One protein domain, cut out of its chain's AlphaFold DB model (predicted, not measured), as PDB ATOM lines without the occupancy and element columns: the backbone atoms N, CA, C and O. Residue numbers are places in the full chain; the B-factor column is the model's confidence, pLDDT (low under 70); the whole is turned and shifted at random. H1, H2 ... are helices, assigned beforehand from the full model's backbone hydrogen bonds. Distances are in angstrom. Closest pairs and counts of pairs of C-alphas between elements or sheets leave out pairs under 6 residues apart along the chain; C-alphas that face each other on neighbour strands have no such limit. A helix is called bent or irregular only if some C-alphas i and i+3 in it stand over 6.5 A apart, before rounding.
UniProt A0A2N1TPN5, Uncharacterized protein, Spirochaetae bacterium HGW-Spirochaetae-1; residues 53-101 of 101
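This is residues 53 to 101 of the 101 residues of an uncharacterized protein of Spirochaetae bacterium HGW-Spirochaetae-1 (UniProt A0A2N1TPN5). A sharply kinked helix, H2, packs on one straight helix, H1. After H1 the chain folds back through residues 70 to 75 into the stretch of H2 before its kink near residue 83, and the stretch after the kink crosses H1 at a slant. The printed part has 49 residues with two named helices, H1 then H2 along the chain, and no named strand; the class is all helix. The whole is compact, with a radius of gyration of the C-alphas of 10.7 A, and only just elongated, spanning 35 by 17 by 15 A.

The longest helix by residues is H2, residues 76 to 97, with a kink of 113 degrees near residue 83. It is irregular: C-alphas 80 and 83 are 7.8 A apart, against about 5 A in a regular helix, and its line is a rough one. H2 touches H1, residues 53 to 69, with 16 pairs of C-alphas within 8 A. Their closest C-alphas, those of Met 63 and Ile 89, are 5.5 A apart, and the centres are 8.6 A apart. Their lines stand at a steep tilt of 49 degrees, and they run the same way. Every O i to N i+4 pair is within hydrogen-bond range in H1, and 11 of 18 in H2.

H2 measures 25.2 A from C-alpha 76 at (-4.662, -53.684, -52.091) to C-alpha 97 at (-27.277, -43.478, -47.664). H1 measures 24.4 A from its first to its last C-alpha and begins with C-alpha 53 at (-7.280, -61.753, -36.039). Residues 70 to 75 are a short link.

The C-alphas farthest apart, those of Leu 53 and Gly 100, are 35.4 A apart. The printed part has no cut and ends at Arg 101, the chain's last residue. Mean pLDDT of the printed part is 90.1; residues 100 to 101 are under 70.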
ATOM      1  N   LEU A  53      -7.150 -61.205 -34.684       94.50
ATOM      2  CA  LEU A  53      -7.280 -61.753 -36.039       94.50
ATOM      3  C   LEU A  53      -8.736 -61.755 -36.519       94.50
ATOM      4  O   LEU A  53      -9.006 -61.365 -37.656       94.50
ATOM      5  N   TRP A  54      -9.678 -62.126 -35.648       95.62
ATOM      6  CA  TRP A  54     -11.107 -62.034 -35.954       95.62
ATOM      7  C   TRP A  54     -11.550 -60.594 -36.223       95.62
ATOM      8  O   TRP A  54     -12.272 -60.345 -37.189       95.62
ATOM      9  N   SER A  55     -11.081 -59.639 -35.416       91.50
ATOM     10  CA  SER A  55     -11.356 -58.214 -35.615       91.50
ATOM     11  C   SER A  55     -10.826 -57.718 -36.965       91.50
ATOM     12  O   SER A  55     -11.571 -57.131 -37.750       91.50
ATOM     13  N   ILE A  56      -9.574 -58.049 -37.304       93.00
ATOM     14  CA  ILE A  56      -8.961 -57.708 -38.598       93.00
ATOM     15  C   ILE A  56      -9.774 -58.283 -39.762       93.00
ATOM     16  O   ILE A  56     -10.063 -57.568 -40.724       93.00
ATOM     17  N   TYR A  57     -10.176 -59.553 -39.675       93.69
ATOM     18  CA  TYR A  57     -10.998 -60.202 -40.696       93.69
ATOM     19  C   TYR A  57     -12.325 -59.462 -40.920       93.69
ATOM     20  O   TYR A  57     -12.706 -59.193 -42.061       93.69
ATOM     21  N   ILE A  58     -13.017 -59.101 -39.836       94.56
ATOM     22  CA  ILE A  58     -14.284 -58.365 -39.888       94.56
ATOM     23  C   ILE A  58     -14.085 -57.000 -40.554       94.56
ATOM     24  O   ILE A  58     -14.833 -56.650 -41.469       94.56
ATOM     25  N   CYS A  59     -13.058 -56.259 -40.141       94.06
ATOM     26  CA  CYS A  59     -12.729 -54.958 -40.709       94.06
ATOM     27  C   CYS A  59     -12.437 -55.042 -42.211       94.06
ATOM     28  O   CYS A  59     -13.006 -54.277 -42.986       94.06
ATOM     29  N   LEU A  60     -11.619 -56.007 -42.645       94.25
ATOM     30  CA  LEU A  60     -11.335 -56.234 -44.066       94.25
ATOM     31  C   LEU A  60     -12.609 -56.543 -44.857       94.25
ATOM     32  O   LEU A  60     -12.866 -55.920 -45.886       94.25
ATOM     33  N   LYS A  61     -13.431 -57.466 -44.351       94.56
ATOM     34  CA  LYS A  61     -14.681 -57.878 -44.997       94.56
ATOM     35  C   LYS A  61     -15.637 -56.702 -45.189       94.56
ATOM     36  O   LYS A  61     -16.208 -56.545 -46.270       94.56
ATOM     37  N   TYR A  62     -15.840 -55.888 -44.155       94.88
ATOM     38  CA  TYR A  62     -16.757 -54.753 -44.242       94.88
ATOM     39  C   TYR A  62     -16.184 -53.588 -45.039       94.88
ATOM     40  O   TYR A  62     -16.939 -52.944 -45.760       94.88
ATOM     41  N   MET A  63     -14.871 -53.367 -44.997       94.12
ATOM     42  CA  MET A  63     -14.216 -52.383 -45.852       94.12
ATOM     43  C   MET A  63     -14.405 -52.747 -47.328       94.12
ATOM     44  O   MET A  63     -14.920 -51.927 -48.087       94.12
ATOM     45  N   GLN A  64     -14.142 -54.001 -47.711       94.00
ATOM     46  CA  GLN A  64     -14.390 -54.486 -49.071       94.00
ATOM     47  C   GLN A  64     -15.854 -54.315 -49.480       94.00
ATOM     48  O   GLN A  64     -16.152 -53.778 -50.545       94.00
ATOM     49  N   LYS A  65     -16.786 -54.736 -48.619       94.31
ATOM     50  CA  LYS A  65     -18.218 -54.630 -48.907       94.31
ATOM     51  C   LYS A  65     -18.671 -53.174 -49.048       94.31
ATOM     52  O   LYS A  65     -19.490 -52.888 -49.914       94.31
ATOM     53  N   SER A  66     -18.137 -52.268 -48.230       93.25
ATOM     54  CA  SER A  66     -18.473 -50.842 -48.284       93.25
ATOM     55  C   SER A  66     -18.025 -50.183 -49.595       93.25
ATOM     56  O   SER A  66     -18.776 -49.397 -50.160       93.25
ATOM     57  N   GLU A  67     -16.863 -50.569 -50.132       92.50
ATOM     58  CA  GLU A  67     -16.392 -50.116 -51.447       92.50
ATOM     59  C   GLU A  67     -17.305 -50.631 -52.570       92.50
ATOM     60  O   GLU A  67     -17.780 -49.850 -53.398       92.50
ATOM     61  N   MET A  68     -17.653 -51.924 -52.533       92.88
ATOM     62  CA  MET A  68     -18.541 -52.542 -53.526       92.88
ATOM     63  C   MET A  68     -19.934 -51.895 -53.549       92.88
ATOM     64  O   MET A  68     -20.540 -51.756 -54.609       92.88
ATOM     65  N   MET A  69     -20.448 -51.456 -52.394       92.44
ATOM     66  CA  MET A  69     -21.731 -50.741 -52.298       92.44
ATOM     67  C   MET A  69     -21.730 -49.390 -53.034       92.44
ATOM     68  O   MET A  69     -22.780 -48.952 -53.530       92.44
ATOM     69  N   ASN A  70     -20.555 -48.766 -53.143       89.75
ATOM     70  CA  ASN A  70     -20.320 -47.522 -53.875       89.75
ATOM     71  C   ASN A  70     -19.840 -47.771 -55.317       89.75
ATOM     72  O   ASN A  70     -19.468 -46.828 -56.009       89.75
ATOM     73  N   GLY A  71     -19.877 -49.024 -55.793       90.62
ATOM     74  CA  GLY A  71     -19.455 -49.398 -57.146       90.62
ATOM     75  C   GLY A  71     -17.941 -49.333 -57.360       90.62
ATOM     76  O   GLY A  71     -17.496 -49.239 -58.501       90.62
ATOM     77  N   ARG A  72     -17.154 -49.348 -56.278       90.75
ATOM     78  CA  ARG A  72     -15.687 -49.319 -56.300       90.75
ATOM     79  C   ARG A  72     -15.134 -50.688 -55.894       90.75
ATOM     80  O   ARG A  72     -15.727 -51.388 -55.075       90.75
ATOM     81  N   ASP A  73     -13.970 -51.048 -56.427       90.88
ATOM     82  CA  ASP A  73     -13.221 -52.218 -55.968       90.88
ATOM     83  C   ASP A  73     -12.233 -51.837 -54.865       90.88
ATOM     84  O   ASP A  73     -11.567 -50.797 -54.920       90.88
ATOM     85  N   MET A  74     -12.095 -52.713 -53.869       89.31
ATOM     86  CA  MET A  74     -11.135 -52.506 -52.791       89.31
ATOM     87  C   MET A  74      -9.706 -52.658 -53.312       89.31
ATOM     88  O   MET A  74      -9.291 -53.717 -53.780       89.31
ATOM     89  N   LYS A  75      -8.918 -51.593 -53.172       90.69
ATOM     90  CA  LYS A  75      -7.513 -51.588 -53.579       90.69
ATOM     91  C   LYS A  75      -6.641 -52.259 -52.522       90.69
ATOM     92  O   LYS A  75      -6.867 -52.102 -51.324       90.69
ATOM     93  N   TRP A  76      -5.573 -52.924 -52.964       87.69
ATOM     94  CA  TRP A  76      -4.662 -53.684 -52.091       87.69
ATOM     95  C   TRP A  76      -4.090 -52.851 -50.928       87.69
ATOM     96  O   TRP A  76      -3.900 -53.351 -49.823       87.69
ATOM     97  N   TYR A  77      -3.865 -51.551 -51.150       87.88
ATOM     98  CA  TYR A  77      -3.163 -50.691 -50.199       87.88
ATOM     99  C   TYR A  77      -4.084 -50.244 -49.067       87.88
ATOM    100  O   TYR A  77      -3.608 -49.738 -48.055       87.88
ATOM    101  N   MET A  78      -5.398 -50.451 -49.207       87.00
ATOM    102  CA  MET A  78      -6.367 -50.154 -48.154       87.00
ATOM    103  C   MET A  78      -6.132 -51.014 -46.908       87.00
ATOM    104  O   MET A  78      -6.499 -50.605 -45.813       87.00
ATOM    105  N   VAL A  79      -5.437 -52.151 -47.040       87.50
ATOM    106  CA  VAL A  79      -5.014 -52.987 -45.905       87.50
ATOM    107  C   VAL A  79      -4.117 -52.211 -44.930       87.50
ATOM    108  O   VAL A  79      -4.258 -52.379 -43.721       87.50
ATOM    109  N   PHE A  80      -3.264 -51.294 -45.407       87.44
ATOM    110  CA  PHE A  80      -2.441 -50.447 -44.527       87.44
ATOM    111  C   PHE A  80      -3.276 -49.478 -43.676       87.44
ATOM    112  O   PHE A  80      -2.826 -49.033 -42.624       87.44
ATOM    113  N   PHE A  81      -4.506 -49.192 -44.101       89.19
ATOM    114  CA  PHE A  81      -5.450 -48.329 -43.398       89.19
ATOM    115  C   PHE A  81      -6.429 -49.112 -42.510       89.19
ATOM    116  O   PHE A  81      -7.394 -48.536 -42.014       89.19
ATOM    117  N   LEU A  82      -6.176 -50.402 -42.249       88.00
ATOM    118  CA  LEU A  82      -6.987 -51.226 -41.346       88.00
ATOM    119  C   LEU A  82      -7.276 -50.588 -39.975       88.00
ATOM    120  O   LEU A  82      -8.424 -50.675 -39.538       88.00
ATOM    121  N   PRO A  83      -6.325 -49.905 -39.304       89.94
ATOM    122  CA  PRO A  83      -6.618 -49.209 -38.048       89.94
ATOM    123  C   PRO A  83      -7.689 -48.114 -38.180       89.94
ATOM    124  O   PRO A  83      -8.399 -47.826 -37.224       89.94
ATOM    125  N   LEU A  84      -7.836 -47.529 -39.373       91.75
ATOM    126  CA  LEU A  84      -8.835 -46.507 -39.697       91.75
ATOM    127  C   LEU A  84     -10.090 -47.093 -40.360       91.75
ATOM    128  O   LEU A  84     -10.999 -46.346 -40.725       91.75
ATOM    129  N   SER A  85     -10.171 -48.419 -40.500       92.19
ATOM    130  CA  SER A  85     -11.285 -49.086 -41.180       92.19
ATOM    131  C   SER A  85     -12.670 -48.727 -40.633       92.19
ATOM    132  O   SER A  85     -13.548 -48.528 -41.470       92.19
ATOM    133  N   PRO A  86     -12.916 -48.539 -39.314       91.94
ATOM    134  CA  PRO A  86     -14.251 -48.157 -38.848       91.94
ATOM    135  C   PRO A  86     -14.700 -46.805 -39.415       91.94
ATOM    136  O   PRO A  86     -15.859 -46.645 -39.788       91.94
ATOM    137  N   ILE A  87     -13.769 -45.856 -39.546       93.19
ATOM    138  CA  ILE A  87     -14.036 -44.521 -40.090       93.19
ATOM    139  C   ILE A  87     -14.287 -44.606 -41.597       93.19
ATOM    140  O   ILE A  87     -15.244 -44.014 -42.088       93.19
ATOM    141  N   ILE A  88     -13.467 -45.373 -42.324       91.38
ATOM    142  CA  ILE A  88     -13.619 -45.572 -43.776       91.38
ATOM    143  C   ILE A  88     -14.968 -46.230 -44.089       91.38
ATOM    144  O   ILE A  88     -15.705 -45.756 -44.951       91.38
ATOM    145  N   ILE A  89     -15.322 -47.289 -43.357       93.12
ATOM    146  CA  ILE A  89     -16.603 -47.985 -43.511       93.12
ATOM    147  C   ILE A  89     -17.759 -47.017 -43.237       93.12
ATOM    148  O   ILE A  89     -18.690 -46.944 -44.038       93.12
ATOM    149  N   GLN A  90     -17.693 -46.248 -42.144       93.31
ATOM    150  CA  GLN A  90     -18.733 -45.277 -41.804       93.31
ATOM    151  C   GLN A  90     -18.871 -44.190 -42.876       93.31
ATOM    152  O   GLN A  90     -19.988 -43.832 -43.247       93.31
ATOM    153  N   HIS A  91     -17.755 -43.684 -43.398       92.12
ATOM    154  CA  HIS A  91     -17.751 -42.700 -44.474       92.12
ATOM    155  C   HIS A  91     -18.422 -43.249 -45.737       92.12
ATOM    156  O   HIS A  91     -19.345 -42.625 -46.250       92.12
ATOM    157  N   ASN A  92     -18.051 -44.454 -46.176       91.56
ATOM    158  CA  ASN A  92     -18.639 -45.093 -47.354       91.56
ATOM    159  C   ASN A  92     -20.143 -45.361 -47.197       91.56
ATOM    160  O   ASN A  92     -20.906 -45.191 -48.150       91.56
ATOM    161  N   LEU A  93     -20.585 -45.758 -45.998       92.81
ATOM    162  CA  LEU A  93     -22.009 -45.898 -45.680       92.81
ATOM    163  C   LEU A  93     -22.734 -44.550 -45.773       92.81
ATOM    164  O   LEU A  93     -23.818 -44.478 -46.352       92.81
ATOM    165  N   ASN A  94     -22.131 -43.485 -45.245       92.56
ATOM    166  CA  ASN A  94     -22.702 -42.145 -45.310       92.56
ATOM    167  C   ASN A  94     -22.785 -41.631 -46.754       92.56
ATOM    168  O   ASN A  94     -23.828 -41.107 -47.131       92.56
ATOM    169  N   GLU A  95     -21.756 -41.848 -47.582       88.50
ATOM    170  CA  GLU A  95     -21.794 -41.510 -49.015       88.50
ATOM    171  C   GLU A  95     -22.987 -42.171 -49.722       88.50
ATOM    172  O   GLU A  95     -23.651 -41.545 -50.548       88.50
ATOM    173  N   LYS A  96     -23.286 -43.432 -49.382       88.88
ATOM    174  CA  LYS A  96     -24.363 -44.188 -50.027       88.88
ATOM    175  C   LYS A  96     -25.756 -43.769 -49.577       88.88
ATOM    176  O   LYS A  96     -26.660 -43.668 -50.405       88.88
ATOM    177  N   TYR A  97     -25.950 -43.626 -48.267       88.88
ATOM    178  CA  TYR A  97     -27.277 -43.478 -47.664       88.88
ATOM    179  C   TYR A  97     -27.632 -42.031 -47.306       88.88
ATOM    180  O   TYR A  97     -28.815 -41.717 -47.189       88.88
ATOM    181  N   PHE A  98     -26.642 -41.146 -47.173       88.06
ATOM    182  CA  PHE A  98     -26.821 -39.739 -46.806       88.06
ATOM    183  C   PHE A  98     -26.022 -38.785 -47.722       88.06
ATOM    184  O   PHE A  98     -25.254 -37.963 -47.219       88.06
ATOM    185  N   PRO A  99     -26.178 -38.849 -49.060       77.44
ATOM    186  CA  PRO A  99     -25.452 -37.952 -49.955       77.44
ATOM    187  C   PRO A  99     -25.891 -36.491 -49.739       77.44
ATOM    188  O   PRO A  99     -27.059 -36.157 -49.937       77.44
ATOM    189  N   GLY A 100     -24.954 -35.616 -49.350       68.81
ATOM    190  CA  GLY A 100     -25.175 -34.164 -49.254       68.81
ATOM    191  C   GLY A 100     -25.368 -33.578 -47.847       68.81
ATOM    192  O   GLY A 100     -25.872 -32.460 -47.738       68.81
ATOM    193  N   ARG A 101     -24.981 -34.298 -46.787       55.84
ATOM    194  CA  ARG A 101     -24.793 -33.749 -45.432       55.84
ATOM    195  C   ARG A 101     -23.332 -33.789 -45.015       55.84
ATOM    196  O   ARG A 101     -22.664 -34.788 -45.360       55.84
TER     197      ARG A 101